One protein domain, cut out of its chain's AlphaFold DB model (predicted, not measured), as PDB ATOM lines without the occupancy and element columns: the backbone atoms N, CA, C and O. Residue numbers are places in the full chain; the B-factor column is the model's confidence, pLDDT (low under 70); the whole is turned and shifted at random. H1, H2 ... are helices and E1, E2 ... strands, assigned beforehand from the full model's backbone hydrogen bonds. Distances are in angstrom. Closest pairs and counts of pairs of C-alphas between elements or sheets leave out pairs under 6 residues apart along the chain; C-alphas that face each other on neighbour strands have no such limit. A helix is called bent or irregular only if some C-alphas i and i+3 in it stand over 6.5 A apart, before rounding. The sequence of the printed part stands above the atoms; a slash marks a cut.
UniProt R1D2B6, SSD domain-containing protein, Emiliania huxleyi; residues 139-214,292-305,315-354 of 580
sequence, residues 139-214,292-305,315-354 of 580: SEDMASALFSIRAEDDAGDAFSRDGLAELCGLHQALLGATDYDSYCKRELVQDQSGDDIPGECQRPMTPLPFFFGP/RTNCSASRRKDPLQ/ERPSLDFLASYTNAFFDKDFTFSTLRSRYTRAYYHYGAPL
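Overview. This is residues 139 to 214, 292 to 305 and 315 to 354 of the 580 residues of the protein "SSD domain-containing protein" of Emiliania huxleyi (UniProt R1D2B6). A long, narrow ribbon of two antiparallel strands, E1 and E4, has helix H1 running alongside it, and the small hairpin of E2 and E3 sits at the end where E1 begins and E4 ends. The short helix H2 lies near the middle of the model, with the unnamed residues 292 to 305 beyond it from the ribbon, while residues 316 to 322, of which 317 to 322 belong to H3, stick out. The printed part has 130 residues, with three named helices and four named strands in the order E1, H1, E2, E3, H2, H3, E4; the class is mixed, helices and strands, but under half of the residues, 60, are in named elements. It is only just loose, close to compact, with a radius of gyration of the C-alphas of 16.9 A and spans of 54 by 37 by 29 A.

Along the chain. E1 is residues 141 to 151, 30.2 A long, beginning at C-alpha 141 (-26.383, 31.879, 21.507). H1, residues 161 to 175, is 21.3 A long and begins at C-alpha 161 (-29.522, 64.835, 25.269). E2 is residues 186 to 190, 12.6 A, and E3 residues 196 to 201, 14.6 A. H2 is residues 208 to 211, 5.3 A, and H3 is residues 317 to 326, 13.4 A. H3 is irregular: C-alphas 318 and 321 are 8.1 A apart. E4, residues 343 to 351, is 27.1 A long and ends at C-alpha 351 (-21.983, 33.428, 23.118).

Arrangement. E1 and E4 are antiparallel at 161 degrees, with N 145 and O 348 at 2.8 A and N 350 and O 143 at 2.7 A, within hydrogen-bond range. H1 and E4 are near each other, with 6 pairs of C-alphas within 10 A. H1 and H2 only just touch, with 3 pairs of C-alphas within 8 A, made by residues 164 to 168 of H1 alone; the closest C-alphas are those of Cys 168 and Leu 208, 7.5 A. The hairpin of E2 and E3 is antiparallel at 142 degrees, with N 197 and O 189 at 2.8 A. The closest C-alphas of E2 and E4 are those of Arg 186 and Gly 351, 6.7 A. H3 touches no helix and is apart from E1, E2 and E3. Each O i to N i+4 pair is within range in H1 and 4 of 6 in H3; H2 is too short for one.

Size, cuts and confidence. The C-alphas of Asp 154 and Ser 193, the two farthest apart, are 56.7 A from each other. Residues 215 to 291 are not printed, a gap of 9.0 A between C-alphas 214 and 292; nor are residues 306 to 314, 15.6 A between C-alphas 305 and 315. The link from H3 to E4, 16 residues, is long. The mean pLDDT of the printed part is 79.4, and 27 residues are under 70, among them 139 to 145, 152 to 156 and 193 to 198.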
ATOM      1  N   SER A 139     -19.952  30.904  18.814       68.25
ATOM      2  CA  SER A 139     -20.899  30.999  17.691       68.25
ATOM      3  C   SER A 139     -22.349  30.686  18.073       68.25
ATOM      4  O   SER A 139     -23.275  31.153  17.413       68.25
ATOM      5  N   GLU A 140     -22.557  29.941  19.159       67.00
ATOM      6  CA  GLU A 140     -23.887  29.614  19.678       67.00
ATOM      7  C   GLU A 140     -24.394  30.699  20.635       67.00
ATOM      8  O   GLU A 140     -23.643  31.170  21.493       67.00
ATOM      9  N   ASP A 141     -25.674  31.069  20.510       62.78
ATOM     10  CA  ASP A 141     -26.383  31.879  21.507       62.78
ATOM     11  C   ASP A 141     -26.441  31.132  22.841       62.78
ATOM     12  O   ASP A 141     -26.909  29.996  22.893       62.78
ATOM     13  N   MET A 142     -25.983  31.771  23.918       62.09
ATOM     14  CA  MET A 142     -26.092  31.224  25.274       62.09
ATOM     15  C   MET A 142     -26.970  32.088  26.164       62.09
ATOM     16  O   MET A 142     -27.755  31.570  26.957       62.09
ATOM     17  N   ALA A 143     -26.797  33.405  26.092       59.53
ATOM     18  CA  ALA A 143     -27.578  34.327  26.892       59.53
ATOM     19  C   ALA A 143     -27.722  35.686  26.214       59.53
ATOM     20  O   ALA A 143     -26.848  36.135  25.481       59.53
ATOM     21  N   SER A 144     -28.804  36.377  26.534       65.75
ATOM     22  CA  SER A 144     -29.097  37.732  26.105       65.75
ATOM     23  C   SER A 144     -29.378  38.578  27.349       65.75
ATOM     24  O   SER A 144     -30.289  38.277  28.120       65.75
ATOM     25  N   ALA A 145     -28.600  39.639  27.577       64.19
ATOM     26  CA  ALA A 145     -28.904  40.621  28.616       64.19
ATOM     27  C   ALA A 145     -29.876  41.665  28.064       64.19
ATOM     28  O   ALA A 145     -29.527  42.442  27.170       64.19
ATOM     29  N   LEU A 146     -31.083  41.685  28.622       73.06
ATOM     30  CA  LEU A 146     -32.098  42.700  28.384       73.06
ATOM     31  C   LEU A 146     -31.981  43.798  29.442       73.06
ATOM     32  O   LEU A 146     -32.121  43.535  30.636       73.06
ATOM     33  N   PHE A 147     -31.790  45.030  28.988       71.31
ATOM     34  CA  PHE A 147     -31.872  46.235  29.803       71.31
ATOM     35  C   PHE A 147     -33.175  46.956  29.488       71.31
ATOM     36  O   PHE A 147     -33.389  47.333  28.336       71.31
ATOM     37  N   SER A 148     -34.012  47.182  30.500       75.25
ATOM     38  CA  SER A 148     -35.131  48.123  30.413       75.25
ATOM     39  C   SER A 148     -34.762  49.410  31.156       75.25
ATOM     40  O   SER A 148     -34.183  49.411  32.246       75.25
ATOM     41  N   ILE A 149     -34.964  50.540  30.490       79.00
ATOM     42  CA  ILE A 149     -34.411  51.828  30.900       79.00
ATOM     43  C   ILE A 149     -35.547  52.837  30.896       79.00
ATOM     44  O   ILE A 149     -36.219  53.018  29.878       79.00
ATOM     45  N   ARG A 150     -35.768  53.476  32.045       79.00
ATOM     46  CA  ARG A 150     -36.830  54.454  32.268       79.00
ATOM     47  C   ARG A 150     -36.216  55.839  32.459       79.00
ATOM     48  O   ARG A 150     -35.195  55.978  33.125       79.00
ATOM     49  N   ALA A 151     -36.846  56.869  31.911       76.25
ATOM     50  CA  ALA A 151     -36.491  58.250  32.231       76.25
ATOM     51  C   ALA A 151     -36.853  58.596  33.691       76.25
ATOM     52  O   ALA A 151     -37.929  58.218  34.160       76.25
ATOM     53  N   GLU A 152     -35.960  59.295  34.401       66.62
ATOM     54  CA  GLU A 152     -36.080  59.552  35.852       66.62
ATOM     55  C   GLU A 152     -37.307  60.415  36.215       66.62
ATOM     56  O   GLU A 152     -37.999  60.128  37.189       66.62
ATOM     57  N   ASP A 153     -37.659  61.400  35.382       64.88
ATOM     58  CA  ASP A 153     -38.814  62.279  35.608       64.88
ATOM     59  C   ASP A 153     -40.094  61.801  34.887       64.88
ATOM     60  O   ASP A 153     -40.044  61.224  33.799       64.88
ATOM     61  N   ASP A 154     -41.281  62.129  35.424       48.50
ATOM     62  CA  ASP A 154     -42.586  61.923  34.750       48.50
ATOM     63  C   ASP A 154     -42.711  62.700  33.421       48.50
ATOM     64  O   ASP A 154     -43.495  62.329  32.551       48.50
ATOM     65  N   ALA A 155     -41.908  63.754  33.239       57.97
ATOM     66  CA  ALA A 155     -41.772  64.496  31.983       57.97
ATOM     67  C   ALA A 155     -40.632  63.975  31.078       57.97
ATOM     68  O   ALA A 155     -40.416  64.534  29.995       57.97
ATOM     69  N   GLY A 156     -39.890  62.966  31.547       67.19
ATOM     70  CA  GLY A 156     -38.587  62.548  31.050       67.19
ATOM     71  C   GLY A 156     -38.637  61.796  29.721       67.19
ATOM     72  O   GLY A 156     -39.432  60.883  29.520       67.19
ATOM     73  N   ASP A 157     -37.746  62.188  28.814       83.75
ATOM     74  CA  ASP A 157     -37.495  61.519  27.540       83.75
ATOM     75  C   ASP A 157     -36.185  60.729  27.639       83.75
ATOM     76  O   ASP A 157     -35.111  61.314  27.827       83.75
ATOM     77  N   ALA A 158     -36.259  59.406  27.492       85.06
ATOM     78  CA  ALA A 158     -35.102  58.514  27.509       85.06
ATOM     79  C   ALA A 158     -34.118  58.832  26.369       85.06
ATOM     80  O   ALA A 158     -32.914  58.604  26.498       85.06
ATOM     81  N   PHE A 159     -34.611  59.430  25.280       90.62
ATOM     82  CA  PHE A 159     -33.810  59.882  24.140       90.62
ATOM     83  C   PHE A 159     -33.448  61.374  24.199       90.62
ATOM     84  O   PHE A 159     -33.062  61.976  23.191       90.62
ATOM     85  N   SER A 160     -33.533  61.982  25.387       87.75
ATOM     86  CA  SER A 160     -33.021  63.328  25.647       87.75
ATOM     87  C   SER A 160     -31.505  63.413  25.445       87.75
ATOM     88  O   SER A 160     -30.800  62.413  25.257       87.75
ATOM     89  N   ARG A 161     -30.960  64.639  25.481       84.56
ATOM     90  CA  ARG A 161     -29.522  64.835  25.269       84.56
ATOM     91  C   ARG A 161     -28.683  64.040  26.271       84.56
ATOM     92  O   ARG A 161     -27.700  63.418  25.851       84.56
ATOM     93  N   ASP A 162     -29.116  64.081  27.526       83.50
ATOM     94  CA  ASP A 162     -28.475  63.457  28.678       83.50
ATOM     95  C   ASP A 162     -28.795  61.959  28.739       83.50
ATOM     96  O   ASP A 162     -27.877  61.159  28.900       83.50
ATOM     97  N   GLY A 163     -30.041  61.558  28.451       84.50
ATOM     98  CA  GLY A 163     -30.416  60.143  28.349       84.50
ATOM     99  C   GLY A 163     -29.593  59.387  27.298       84.50
ATOM    100  O   GLY A 163     -29.019  58.337  27.581       84.50
ATOM    101  N   LEU A 164     -29.398  59.965  26.108       89.19
ATOM    102  CA  LEU A 164     -28.521  59.377  25.085       89.19
ATOM    103  C   LEU A 164     -27.050  59.296  25.524       89.19
ATOM    104  O   LEU A 164     -26.347  58.373  25.115       89.19
ATOM    105  N   ALA A 165     -26.571  60.248  26.331       85.50
ATOM    106  CA  ALA A 165     -25.208  60.206  26.859       85.50
ATOM    107  C   ALA A 165     -25.045  59.075  27.887       85.50
ATOM    108  O   ALA A 165     -24.042  58.363  27.848       85.50
ATOM    109  N   GLU A 166     -26.039  58.860  28.746       83.75
ATOM    110  CA  GLU A 166     -26.061  57.749  29.702       83.75
ATOM    111  C   GLU A 166     -26.200  56.384  29.014       83.75
ATOM    112  O   GLU A 166     -25.449  55.463  29.337       83.75
ATOM    113  N   LEU A 167     -27.068  56.260  28.002       86.50
ATOM    114  CA  LEU A 167     -27.166  55.055  27.165       86.50
ATOM    115  C   LEU A 167     -25.827  54.726  26.494       86.50
ATOM    116  O   LEU A 167     -25.406  53.570  26.460       86.50
ATOM    117  N   CYS A 168     -25.130  55.748  25.996       87.75
ATOM    118  CA  CYS A 168     -23.790  55.594  25.445       87.75
ATOM    119  C   CYS A 168     -22.752  55.202  26.499       87.75
ATOM    120  O   CYS A 168     -21.913  54.345  26.224       87.75
ATOM    121  N   GLY A 169     -22.822  55.777  27.701       83.12
ATOM    122  CA  GLY A 169     -21.967  55.399  28.823       83.12
ATOM    123  C   GLY A 169     -22.145  53.932  29.212       83.12
ATOM    124  O   GLY A 169     -21.156  53.219  29.363       83.12
ATOM    125  N   LEU A 170     -23.393  53.456  29.287       81.75
ATOM    126  CA  LEU A 170     -23.713  52.046  29.512       81.75
ATOM    127  C   LEU A 170     -23.155  51.161  28.390       81.75
ATOM    128  O   LEU A 170     -22.485  50.167  28.660       81.75
ATOM    129  N   HIS A 171     -23.391  51.535  27.133       85.75
ATOM    130  CA  HIS A 171     -22.933  50.770  25.976       85.75
ATOM    131  C   HIS A 171     -21.406  50.655  25.914       85.75
ATOM    132  O   HIS A 171     -20.881  49.565  25.698       85.75
ATOM    133  N   GLN A 172     -20.687  51.751  26.159       84.56
ATOM    134  CA  GLN A 172     -19.226  51.753  26.215       84.56
ATOM    135  C   GLN A 172     -18.688  50.990  27.426       84.56
ATOM    136  O   GLN A 172     -17.672  50.316  27.298       84.56
ATOM    137  N   ALA A 173     -19.354  51.059  28.581       77.94
ATOM    138  CA  ALA A 173     -18.950  50.301  29.764       77.94
ATOM    139  C   ALA A 173     -19.095  48.784  29.557       77.94
ATOM    140  O   ALA A 173     -18.228  48.034  29.992       77.94
ATOM    141  N   LEU A 174     -20.159  48.343  28.875       75.19
ATOM    142  CA  LEU A 174     -20.396  46.929  28.571       75.19
ATOM    143  C   LEU A 174     -19.425  46.401  27.508       75.19
ATOM    144  O   LEU A 174     -18.759  45.398  27.734       75.19
ATOM    145  N   LEU A 175     -19.315  47.088  26.367       78.19
ATOM    146  CA  LEU A 175     -18.470  46.630  25.257       78.19
ATOM    147  C   LEU A 175     -16.973  46.891  25.481       78.19
ATOM    148  O   LEU A 175     -16.136  46.242  24.863       78.19
ATOM    149  N   GLY A 176     -16.632  47.868  26.322       70.94
ATOM    150  CA  GLY A 176     -15.254  48.242  26.647       70.94
ATOM    151  C   GLY A 176     -14.636  47.420  27.776       70.94
ATOM    152  O   GLY A 176     -13.497  47.686  28.165       70.94
ATOM    153  N   ALA A 177     -15.368  46.448  28.324       70.19
ATOM    154  CA  ALA A 177     -14.831  45.527  29.306       70.19
ATOM    155  C   ALA A 177     -13.700  44.691  28.694       70.19
ATOM    156  O   ALA A 177     -13.825  44.161  27.590       70.19
ATOM    157  N   THR A 178     -12.579  44.566  29.408       62.50
ATOM    158  CA  THR A 178     -11.369  43.890  28.902       62.50
ATOM    159  C   THR A 178     -11.594  42.419  28.559       62.50
ATOM    160  O   THR A 178     -10.831  41.838  27.794       62.50
ATOM    161  N   ASP A 179     -12.624  41.816  29.139       61.47
ATOM    162  CA  ASP A 179     -13.025  40.428  28.971       61.47
ATOM    163  C   ASP A 179     -14.222  40.242  28.021       61.47
ATOM    164  O   ASP A 179     -14.550  39.095  27.728       61.47
ATOM    165  N   TYR A 180     -14.817  41.317  27.473       68.62
ATOM    166  CA  TYR A 180     -16.007  41.248  26.603       68.62
ATOM    167  C   TYR A 180     -15.831  40.312  25.406       68.62
ATOM    168  O   TYR A 180     -16.709  39.506  25.097       68.62
ATOM    169  N   ASP A 181     -14.661  40.346  24.771       71.06
ATOM    170  CA  ASP A 181     -14.334  39.477  23.635       71.06
ATOM    171  C   ASP A 181     -14.372  37.975  23.989       71.06
ATOM    172  O   ASP A 181     -14.588  37.125  23.122       71.06
ATOM    173  N   SER A 182     -14.206  37.634  25.271       64.88
ATOM    174  CA  SER A 182     -14.184  36.251  25.762       64.88
ATOM    175  C   SER A 182     -15.570  35.632  25.938       64.88
ATOM    176  O   SER A 182     -15.657  34.410  26.034       64.88
ATOM    177  N   TYR A 183     -16.637  36.438  25.978       68.19
ATOM    178  CA  TYR A 183     -18.014  35.951  26.156       68.19
ATOM    179  C   TYR A 183     -19.036  36.554  25.187       68.19
ATOM    180  O   TYR A 183     -20.190  36.131  25.172       68.19
ATOM    181  N   CYS A 184     -18.664  37.534  24.362       73.50
ATOM    182  CA  CYS A 184     -19.559  38.053  23.334       73.50
ATOM    183  C   CYS A 184     -19.958  36.939  22.358       73.50
ATOM    184  O   CYS A 184     -19.152  36.055  22.056       73.50
ATOM    185  N   LYS A 185     -21.184  36.978  21.835       78.69
ATOM    186  CA  LYS A 185     -21.537  36.111  20.708       78.69
ATOM    187  C   LYS A 185     -20.751  36.538  19.476       78.69
ATOM    188  O   LYS A 185     -20.637  37.735  19.236       78.69
ATOM    189  N   ARG A 186     -20.218  35.597  18.698       78.88
ATOM    190  CA  ARG A 186     -19.451  35.881  17.477       78.88
ATOM    191  C   ARG A 186     -20.233  35.498  16.228       78.88
ATOM    192  O   ARG A 186     -20.863  34.447  16.176       78.88
ATOM    193  N   GLU A 187     -20.180  36.368  15.225       71.06
ATOM    194  CA  GLU A 187     -20.740  36.095  13.899       71.06
ATOM    195  C   GLU A 187     -19.809  35.122  13.157       71.06
ATOM    196  O   GLU A 187     -18.590  35.291  13.191       71.06
ATOM    197  N   LEU A 188     -20.354  34.081  12.521       70.94
ATOM    198  CA  LEU A 188     -19.555  33.163  11.707       70.94
ATOM    199  C   LEU A 188     -19.221  33.830  10.371       70.94
ATOM    200  O   LEU A 188     -20.097  34.368   9.698       70.94
ATOM    201  N   VAL A 189     -17.945  33.798   9.997       71.94
ATOM    202  CA  VAL A 189     -17.453  34.289   8.708       71.94
ATOM    203  C   VAL A 189     -16.927  33.091   7.938       71.94
ATOM    204  O   VAL A 189     -16.192  32.290   8.498       71.94
ATOM    205  N   GLN A 190     -17.274  32.964   6.661       73.06
ATOM    206  CA  GLN A 190     -16.698  31.919   5.817       73.06
ATOM    207  C   GLN A 190     -15.296  32.321   5.364       73.06
ATOM    208  O   GLN A 190     -15.082  33.436   4.877       73.06
ATOM    209  N   ASP A 191     -14.331  31.421   5.535       72.50
ATOM    210  CA  ASP A 191     -12.998  31.575   4.967       72.50
ATOM    211  C   ASP A 191     -13.008  31.330   3.439       72.50
ATOM    212  O   ASP A 191     -14.019  30.957   2.842       72.50
ATOM    213  N   GLN A 192     -11.863  31.533   2.773       70.44
ATOM    214  CA  GLN A 192     -11.733  31.293   1.323       70.44
ATOM    215  C   GLN A 192     -11.909  29.814   0.926       70.44
ATOM    216  O   GLN A 192     -12.079  29.516  -0.256       70.44
ATOM    217  N   SER A 193     -11.864  28.903   1.898       69.06
ATOM    218  CA  SER A 193     -12.040  27.456   1.751       69.06
ATOM    219  C   SER A 193     -13.502  27.025   1.962       69.06
ATOM    220  O   SER A 193     -13.833  25.865   1.714       69.06
ATOM    221  N   GLY A 194     -14.381  27.949   2.378       63.75
ATOM    222  CA  GLY A 194     -15.782  27.691   2.715       63.75
ATOM    223  C   GLY A 194     -16.002  27.134   4.127       63.75
ATOM    224  O   GLY A 194     -17.086  26.616   4.399       63.75
ATOM    225  N   ASP A 195     -15.000  27.211   5.004       64.44
ATOM    226  CA  ASP A 195     -15.085  26.816   6.410       64.44
ATOM    227  C   ASP A 195     -15.498  28.008   7.292       64.44
ATOM    228  O   ASP A 195     -15.007  29.129   7.139       64.44
ATOM    229  N   ASP A 196     -16.397  27.758   8.248       63.75
ATOM    230  CA  ASP A 196     -16.890  28.775   9.178       63.75
ATOM    231  C   ASP A 196     -15.827  29.092  10.248       63.75
ATOM    232  O   ASP A 196     -15.520  28.274  11.121       63.75
ATOM    233  N   ILE A 197     -15.274  30.303  10.208       66.69
ATOM    234  CA  ILE A 197     -14.336  30.841  11.198       66.69
ATOM    235  C   ILE A 197     -15.021  31.880  12.101       66.69
ATOM    236  O   ILE A 197     -15.913  32.609  11.662       66.69
ATOM    237  N   PRO A 198     -14.626  31.984  13.386       65.00
ATOM    238  CA  PRO A 198     -15.242  32.931  14.305       65.00
ATOM    239  C   PRO A 198     -14.841  34.362  13.933       65.00
ATOM    240  O   PRO A 198     -13.670  34.739  14.037       65.00
ATOM    241  N   GLY A 199     -15.824  35.163  13.533       72.25
ATOM    242  CA  GLY A 199     -15.672  36.578  13.228       72.25
ATOM    243  C   GLY A 199     -15.651  37.464  14.470       72.25
ATOM    244  O   GLY A 199     -15.328  37.037  15.584       72.25
ATOM    245  N   GLU A 200     -15.975  38.737  14.262       79.50
ATOM    246  CA  GLU A 200     -16.081  39.736  15.326       79.50
ATOM    247  C   GLU A 200     -17.345  39.522  16.181       79.50
ATOM    248  O   GLU A 200     -18.283  38.826  15.781       79.50
ATOM    249  N   CYS A 201     -17.379  40.137  17.368       80.00
ATOM    250  CA  CYS A 201     -18.561  40.112  18.225       80.00
ATOM    251  C   CYS A 201     -19.805  40.624  17.476       80.00
ATOM    252  O   CYS A 201     -19.774  41.679  16.827       80.00
ATOM    253  N   GLN A 202     -20.911  39.899  17.621       81.00
ATOM    254  CA  GLN A 202     -22.217  40.287  17.125       81.00
ATOM    255  C   GLN A 202     -22.618  41.634  17.733       81.00
ATOM    256  O   GLN A 202     -22.328  41.966  18.886       81.00
ATOM    257  N   ARG A 203     -23.285  42.440  16.912       81.94
ATOM    258  CA  ARG A 203     -23.712  43.793  17.263       81.94
ATOM    259  C   ARG A 203     -24.900  43.698  18.231       81.94
ATOM    260  O   ARG A 203     -25.834  42.954  17.939       81.94
ATOM    261  N   PRO A 204     -24.895  44.433  19.354       82.88
ATOM    262  CA  PRO A 204     -26.026  44.435  20.273       82.88
ATOM    263  C   PRO A 204     -27.212  45.192  19.660       82.88
ATOM    264  O   PRO A 204     -27.028  46.222  19.001       82.88
ATOM    265  N   MET A 205     -28.432  44.722  19.913       84.81
ATOM    266  CA  MET A 205     -29.647  45.411  19.478       84.81
ATOM    267  C   MET A 205     -29.985  46.515  20.478       84.81
ATOM    268  O   MET A 205     -30.485  46.272  21.573       84.81
ATOM    269  N   THR A 206     -29.691  47.757  20.116       88.62
ATOM    270  CA  THR A 206     -29.851  48.926  20.994       88.62
ATOM    271  C   THR A 206     -30.557  50.047  20.233       88.62
ATOM    272  O   THR A 206     -30.546  50.021  19.007       88.62
ATOM    273  N   PRO A 207     -31.121  51.065  20.906       90.38
ATOM    274  CA  PRO A 207     -31.681  52.234  20.224       90.38
ATOM    275  C   PRO A 207     -30.602  53.160  19.639       90.38
ATOM    276  O   PRO A 207     -30.894  54.108  18.914       90.38
ATOM    277  N   LEU A 208     -29.330  52.944  19.972       91.75
ATOM    278  CA  LEU A 208     -28.251  53.861  19.620       91.75
ATOM    279  C   LEU A 208     -27.982  53.995  18.104       91.75
ATOM    280  O   LEU A 208     -27.685  55.119  17.700       91.75
ATOM    281  N   PRO A 209     -28.133  52.968  17.241       91.88
ATOM    282  CA  PRO A 209     -27.974  53.109  15.792       91.88
ATOM    283  C   PRO A 209     -28.933  54.118  15.145       91.88
ATOM    284  O   PRO A 209     -28.600  54.669  14.096       91.88
ATOM    285  N   PHE A 210     -30.082  54.419  15.771       91.88
ATOM    286  CA  PHE A 210     -30.981  55.483  15.307       91.88
ATOM    287  C   PHE A 210     -30.360  56.877  15.487       91.88
ATOM    288  O   PHE A 210     -30.541  57.760  14.649       91.88
ATOM    289  N   PHE A 211     -29.611  57.083  16.572       93.00
ATOM    290  CA  PHE A 211     -29.083  58.391  16.974       93.00
ATOM    291  C   PHE A 211     -27.592  58.570  16.677       93.00
ATOM    292  O   PHE A 211     -27.096  59.697  16.680       93.00
ATOM    293  N   PHE A 212     -26.871  57.482  16.415       91.44
ATOM    294  CA  PHE A 212     -25.440  57.472  16.141       91.44
ATOM    295  C   PHE A 212     -25.164  56.678  14.869       91.44
ATOM    296  O   PHE A 212     -25.406  55.475  14.801       91.44
ATOM    297  N   GLY A 213     -24.608  57.346  13.862       88.38
ATOM    298  CA  GLY A 213     -24.332  56.715  12.579       88.38
ATOM    299  C   GLY A 213     -23.279  57.449  11.754       88.38
ATOM    300  O   GLY A 213     -22.786  58.509  12.149       88.38
ATOM    301  N   PRO A 214     -22.870  56.874  10.612       87.31
ATOM    302  CA  PRO A 214     -21.916  57.495   9.703       87.31
ATOM    303  C   PRO A 214     -22.414  58.822   9.127       87.31
ATOM    304  O   PRO A 214     -23.576  59.192   9.259       87.31
ATOM    305  N   ARG A 292     -23.004  49.866  13.243       80.62
ATOM    306  CA  ARG A 292     -22.280  49.856  14.518       80.62
ATOM    307  C   ARG A 292     -22.424  51.200  15.203       80.62
ATOM    308  O   ARG A 292     -22.118  52.243  14.620       80.62
ATOM    309  N   THR A 293     -22.841  51.154  16.458       82.81
ATOM    310  CA  THR A 293     -22.920  52.334  17.306       82.81
ATOM    311  C   THR A 293     -21.520  52.851  17.612       82.81
ATOM    312  O   THR A 293     -20.683  52.142  18.165       82.81
ATOM    313  N   ASN A 294     -21.277  54.122  17.296       85.31
ATOM    314  CA  ASN A 294     -20.122  54.857  17.791       85.31
ATOM    315  C   ASN A 294     -20.619  56.113  18.504       85.31
ATOM    316  O   ASN A 294     -21.120  57.037  17.869       85.31
ATOM    317  N   CYS A 295     -20.450  56.137  19.822       86.75
ATOM    318  CA  CYS A 295     -20.908  57.204  20.707       86.75
ATOM    319  C   CYS A 295     -20.083  58.504  20.627       86.75
ATOM    320  O   CYS A 295     -20.167  59.349  21.519       86.75
ATOM    321  N   SER A 296     -19.266  58.695  19.586       86.38
ATOM    322  CA  SER A 296     -18.538  59.944  19.384       86.38
ATOM    323  C   SER A 296     -19.484  61.100  19.041       86.38
ATOM    324  O   SER A 296     -20.469  60.950  18.316       86.38
ATOM    325  N   ALA A 297     -19.150  62.303  19.515       83.81
ATOM    326  CA  ALA A 297     -19.950  63.499  19.250       83.81
ATOM    327  C   ALA A 297     -20.098  63.805  17.746       83.81
ATOM    328  O   ALA A 297     -21.125  64.328  17.334       83.81
ATOM    329  N   SER A 298     -19.111  63.434  16.919       85.88
ATOM    330  CA  SER A 298     -19.137  63.634  15.462       85.88
ATOM    331  C   SER A 298     -20.090  62.698  14.710       85.88
ATOM    332  O   SER A 298     -20.414  62.960  13.553       85.88
ATOM    333  N   ARG A 299     -20.520  61.596  15.334       88.44
ATOM    334  CA  ARG A 299     -21.437  60.603  14.748       88.44
ATOM    335  C   ARG A 299     -22.875  60.762  15.243       88.44
ATOM    336  O   ARG A 299     -23.776  60.123  14.699       88.44
ATOM    337  N   ARG A 300     -23.091  61.611  16.250       89.69
ATOM    338  CA  ARG A 300     -24.401  61.898  16.836       89.69
ATOM    339  C   ARG A 300     -25.278  62.685  15.858       89.69
ATOM    340  O   ARG A 300     -24.827  63.665  15.273       89.69
ATOM    341  N   LYS A 301     -26.534  62.269  15.718       91.94
ATOM    342  CA  LYS A 301     -27.581  62.951  14.945       91.94
ATOM    343  C   LYS A 301     -28.490  63.756  15.863       91.94
ATOM    344  O   LYS A 301     -28.490  63.539  17.078       91.94
ATOM    345  N   ASP A 302     -29.235  64.695  15.287       90.38
ATOM    346  CA  ASP A 302     -30.208  65.480  16.041       90.38
ATOM    347  C   ASP A 302     -31.332  64.558  16.555       90.38
ATOM    348  O   ASP A 302     -32.055  63.964  15.747       90.38
ATOM    349  N   PRO A 303     -31.500  64.409  17.885       90.25
ATOM    350  CA  PRO A 303     -32.535  63.549  18.441       90.25
ATOM    351  C   PRO A 303     -33.944  63.959  18.022       90.25
ATOM    352  O   PRO A 303     -34.814  63.097  17.930       90.25
ATOM    353  N   LEU A 304     -34.194  65.249  17.770       91.12
ATOM    354  CA  LEU A 304     -35.521  65.708  17.365       91.12
ATOM    355  C   LEU A 304     -35.899  65.168  15.981       91.12
ATOM    356  O   LEU A 304     -36.978  64.599  15.830       91.12
ATOM    357  N   GLN A 305     -34.987  65.271  15.013       91.19
ATOM    358  CA  GLN A 305     -35.196  64.795  13.642       91.19
ATOM    359  C   GLN A 305     -35.401  63.279  13.590       91.19
ATOM    360  O   GLN A 305     -36.326  62.798  12.939       91.19
ATOM    361  N   GLU A 315     -46.795  55.854  12.293       91.00
ATOM    362  CA  GLU A 315     -48.157  56.269  11.930       91.00
ATOM    363  C   GLU A 315     -48.639  55.667  10.599       91.00
ATOM    364  O   GLU A 315     -49.836  55.712  10.313       91.00
ATOM    365  N   ARG A 316     -47.739  55.095   9.782       91.06
ATOM    366  CA  ARG A 316     -48.052  54.609   8.431       91.06
ATOM    367  C   ARG A 316     -48.161  53.082   8.360       91.06
ATOM    368  O   ARG A 316     -47.148  52.402   8.519       91.06
ATOM    369  N   PRO A 317     -49.346  52.523   8.032       89.38
ATOM    370  CA  PRO A 317     -49.536  51.076   7.892       89.38
ATOM    371  C   PRO A 317     -48.637  50.428   6.835       89.38
ATOM    372  O   PRO A 317     -48.202  49.295   7.012       89.38
ATOM    373  N   SER A 318     -48.317  51.136   5.745       89.19
ATOM    374  CA  SER A 318     -47.422  50.615   4.697       89.19
ATOM    375  C   SER A 318     -45.993  50.345   5.183       89.19
ATOM    376  O   SER A 318     -45.254  49.594   4.549       89.19
ATOM    377  N   LEU A 319     -45.601  50.930   6.316       90.06
ATOM    378  CA  LEU A 319     -44.279  50.798   6.915       90.06
ATOM    379  C   LEU A 319     -44.291  49.940   8.184       90.06
ATOM    380  O   LEU A 319     -43.332  49.996   8.953       90.06
ATOM    381  N   ASP A 320     -45.321  49.115   8.395       86.00
ATOM    382  CA  ASP A 320     -45.496  48.322   9.621       86.00
ATOM    383  C   ASP A 320     -44.290  47.421   9.950       86.00
ATOM    384  O   ASP A 320     -43.941  47.216  11.111       86.00
ATOM    385  N   PHE A 321     -43.556  46.954   8.939       82.19
ATOM    386  CA  PHE A 321     -42.304  46.221   9.137       82.19
ATOM    387  C   PHE A 321     -41.196  47.079   9.789       82.19
ATOM    388  O   PHE A 321     -40.542  46.645  10.740       82.19
ATOM    389  N   LEU A 322     -41.008  48.324   9.331       84.62
ATOM    390  CA  LEU A 322     -40.086  49.280   9.962       84.62
ATOM    391  C   LEU A 322     -40.627  49.753  11.318       84.62
ATOM    392  O   LEU A 322     -39.864  49.926  12.276       84.62
ATOM    393  N   ALA A 323     -41.944  49.937  11.416       83.50
ATOM    394  CA  ALA A 323     -42.623  50.279  12.656       83.50
ATOM    395  C   ALA A 323     -42.407  49.182  13.703       83.50
ATOM    396  O   ALA A 323     -42.058  49.495  14.830       83.50
ATOM    397  N   SER A 324     -42.485  47.905  13.336       79.00
ATOM    398  CA  SER A 324     -42.226  46.766  14.225       79.00
ATOM    399  C   SER A 324     -40.811  46.794  14.806       79.00
ATOM    400  O   SER A 324     -40.627  46.566  16.003       79.00
ATOM    401  N   TYR A 325     -39.812  47.152  13.993       82.44
ATOM    402  CA  TYR A 325     -38.436  47.319  14.466       82.44
ATOM    403  C   TYR A 325     -38.290  48.515  15.421       82.44
ATOM    404  O   TYR A 325     -37.649  48.410  16.463       82.44
ATOM    405  N   THR A 326     -38.905  49.657  15.112       86.44
ATOM    406  CA  THR A 326     -38.834  50.855  15.970       86.44
ATOM    407  C   THR A 326     -39.684  50.730  17.244       86.44
ATOM    408  O   THR A 326     -39.243  51.134  18.317       86.44
ATOM    409  N   ASN A 327     -40.834  50.060  17.191       85.75
ATOM    410  CA  ASN A 327     -41.660  49.677  18.345       85.75
ATOM    411  C   ASN A 327     -40.878  48.815  19.345       85.75
ATOM    412  O   ASN A 327     -41.246  48.726  20.514       85.75
ATOM    413  N   ALA A 328     -39.774  48.195  18.910       83.81
ATOM    414  CA  ALA A 328     -38.889  47.486  19.810       83.81
ATOM    415  C   ALA A 328     -37.997  48.386  20.669       83.81
ATOM    416  O   ALA A 328     -37.265  47.867  21.500       83.81
ATOM    417  N   PHE A 329     -38.021  49.699  20.509       88.56
ATOM    418  CA  PHE A 329     -37.169  50.600  21.286       88.56
ATOM    419  C   PHE A 329     -37.924  51.807  21.822       88.56
ATOM    420  O   PHE A 329     -37.561  52.332  22.869       88.56
ATOM    421  N   PHE A 330     -38.975  52.220  21.126       90.81
ATOM    422  CA  PHE A 330     -39.834  53.324  21.516       90.81
ATOM    423  C   PHE A 330     -41.101  52.781  22.177       90.81
ATOM    424  O   PHE A 330     -41.657  51.777  21.733       90.81
ATOM    425  N   ASP A 331     -41.569  53.447  23.228       86.75
ATOM    426  CA  ASP A 331     -42.763  53.017  23.953       86.75
ATOM    427  C   ASP A 331     -44.071  53.293  23.187       86.75
ATOM    428  O   ASP A 331     -44.092  53.806  22.060       86.75
ATOM    429  N   LYS A 332     -45.190  52.890  23.796       85.62
ATOM    430  CA  LYS A 332     -46.534  53.036  23.227       85.62
ATOM    431  C   LYS A 332     -46.994  54.497  23.145       85.62
ATOM    432  O   LYS A 332     -47.754  54.821  22.237       85.62
ATOM    433  N   ASP A 333     -46.543  55.354  24.059       85.38
ATOM    434  CA  ASP A 333     -46.996  56.747  24.176       85.38
ATOM    435  C   ASP A 333     -46.217  57.698  23.245       85.38
ATOM    436  O   ASP A 333     -46.591  58.862  23.041       85.38
ATOM    437  N   PHE A 334     -45.142  57.198  22.637       89.81
ATOM    438  CA  PHE A 334     -44.382  57.893  21.614       89.81
ATOM    439  C   PHE A 334     -45.183  58.034  20.308       89.81
ATOM    440  O   PHE A 334     -45.387  57.076  19.560       89.81
ATOM    441  N   THR A 335     -45.591  59.269  20.013       89.19
ATOM    442  CA  THR A 335     -46.314  59.679  18.797       89.19
ATOM    443  C   THR A 335     -45.710  60.964  18.231       89.19
ATOM    444  O   THR A 335     -44.884  61.606  18.890       89.19
ATOM    445  N   PHE A 336     -46.143  61.403  17.042       89.56
ATOM    446  CA  PHE A 336     -45.660  62.662  16.459       89.56
ATOM    447  C   PHE A 336     -46.035  63.896  17.299       89.56
ATOM    448  O   PHE A 336     -45.350  64.914  17.252       89.56
ATOM    449  N   SER A 337     -47.091  63.798  18.114       87.12
ATOM    450  CA  SER A 337     -47.531  64.875  19.011       87.12
ATOM    451  C   SER A 337     -46.700  64.983  20.296       87.12
ATOM    452  O   SER A 337     -46.490  66.085  20.804       87.12
ATOM    453  N   THR A 338     -46.212  63.854  20.820       87.19
ATOM    454  CA  THR A 338     -45.487  63.796  22.097       87.19
ATOM    455  C   THR A 338     -43.977  63.864  21.898       87.19
ATOM    456  O   THR A 338     -43.308  64.585  22.640       87.19
ATOM    457  N   LEU A 339     -43.435  63.146  20.903       90.44
ATOM    458  CA  LEU A 339     -41.999  63.015  20.597       90.44
ATOM    459  C   LEU A 339     -41.129  62.716  21.831       90.44
ATOM    460  O   LEU A 339     -39.990  63.191  21.940       90.44
ATOM    461  N   ARG A 340     -41.668  61.945  22.776       88.69
ATOM    462  CA  ARG A 340     -41.007  61.543  24.023       88.69
ATOM    463  C   ARG A 340     -41.243  60.062  24.248       88.69
ATOM    464  O   ARG A 340     -42.374  59.614  24.105       88.69
ATOM    465  N   SER A 341     -40.176  59.338  24.570       88.88
ATOM    466  CA  SER A 341     -40.253  57.936  24.980       88.88
ATOM    467  C   SER A 341     -39.780  57.864  26.420       88.88
ATOM    468  O   SER A 341     -38.625  58.165  26.714       88.88
ATOM    469  N   ARG A 342     -40.671  57.499  27.329       84.56
ATOM    470  CA  ARG A 342     -40.375  57.306  28.744       84.56
ATOM    471  C   ARG A 342     -39.571  56.034  28.983       84.56
ATOM    472  O   ARG A 342     -38.728  56.010  29.881       84.56
ATOM    473  N   TYR A 343     -39.829  55.000  28.189       84.38
ATOM    474  CA  TYR A 343     -39.152  53.711  28.286       84.38
ATOM    475  C   TYR A 343     -38.382  53.400  27.005       84.38
ATOM    476  O   TYR A 343     -38.803  53.758  25.905       84.38
ATOM    477  N   THR A 344     -37.255  52.714  27.154       87.19
ATOM    478  CA  THR A 344     -36.507  52.095  26.056       87.19
ATOM    479  C   THR A 344     -35.906  50.779  26.526       87.19
ATOM    480  O   THR A 344     -35.745  50.544  27.726       87.19
ATOM    481  N   ARG A 345     -35.538  49.918  25.578       83.25
ATOM    482  CA  ARG A 345     -34.871  48.643  25.857       83.25
ATOM    483  C   ARG A 345     -33.594  48.458  25.050       83.25
ATOM    484  O   ARG A 345     -33.414  49.105  24.026       83.25
ATOM    485  N   ALA A 346     -32.692  47.611  25.523       81.69
ATOM    486  CA  ALA A 346     -31.458  47.249  24.832       81.69
ATOM    487  C   ALA A 346     -31.121  45.778  25.098       81.69
ATOM    488  O   ALA A 346     -31.289  45.307  26.220       81.69
ATOM    489  N   TYR A 347     -30.630  45.078  24.080       80.38
ATOM    490  CA  TYR A 347     -30.284  43.662  24.119       80.38
ATOM    491  C   TYR A 347     -28.805  43.481  23.778       80.38
ATOM    492  O   TYR A 347     -28.321  43.987  22.761       80.38
ATOM    493  N   TYR A 348     -28.093  42.738  24.617       79.12
ATOM    494  CA  TYR A 348     -26.698  42.361  24.402       79.12
ATOM    495  C   TYR A 348     -26.601  40.840  24.376       79.12
ATOM    496  O   TYR A 348     -27.060  40.195  25.313       79.12
ATOM    497  N   HIS A 349     -26.020  40.281  23.316       74.38
ATOM    498  CA  HIS A 349     -25.951  38.835  23.106       74.38
ATOM    499  C   HIS A 349     -24.589  38.273  23.527       74.38
ATOM    500  O   HIS A 349     -23.532  38.804  23.166       74.38
ATOM    501  N   TYR A 350     -24.632  37.171  24.262       71.62
ATOM    502  CA  TYR A 350     -23.500  36.460  24.839       71.62
ATOM    503  C   TYR A 350     -23.436  35.062  24.232       71.62
ATOM    504  O   TYR A 350     -24.437  34.340  24.166       71.62
ATOM    505  N   GLY A 351     -22.246  34.705  23.760       68.31
ATOM    506  CA  GLY A 351     -21.983  33.428  23.118       68.31
ATOM    507  C   GLY A 351     -21.645  32.352  24.138       68.31
ATOM    508  O   GLY A 351     -21.167  32.648  25.235       68.31
ATOM    509  N   ALA A 352     -21.857  31.096  23.762       63.28
ATOM    510  CA  ALA A 352     -21.478  29.964  24.595       63.28
ATOM    511  C   ALA A 352     -19.952  29.914  24.841       63.28
ATOM    512  O   ALA A 352     -19.164  30.248  23.944       63.28
ATOM    513  N   PRO A 353     -19.512  29.495  26.043       58.19
ATOM    514  CA  PRO A 353     -18.102  29.297  26.346       58.19
ATOM    515  C   PRO A 353     -17.509  28.208  25.448       58.19
ATOM    516  O   PRO A 353     -18.199  27.298  24.997       58.19
ATOM    517  N   LEU A 354     -16.204  28.296  25.200       57.50
ATOM    518  CA  LEU A 354     -15.476  27.298  24.422       57.50
ATOM    519  C   LEU A 354     -15.525  25.920  25.096       57.50
ATOM    520  O   LEU A 354     -15.093  25.791  26.241       57.50
TER     521      LEU A 354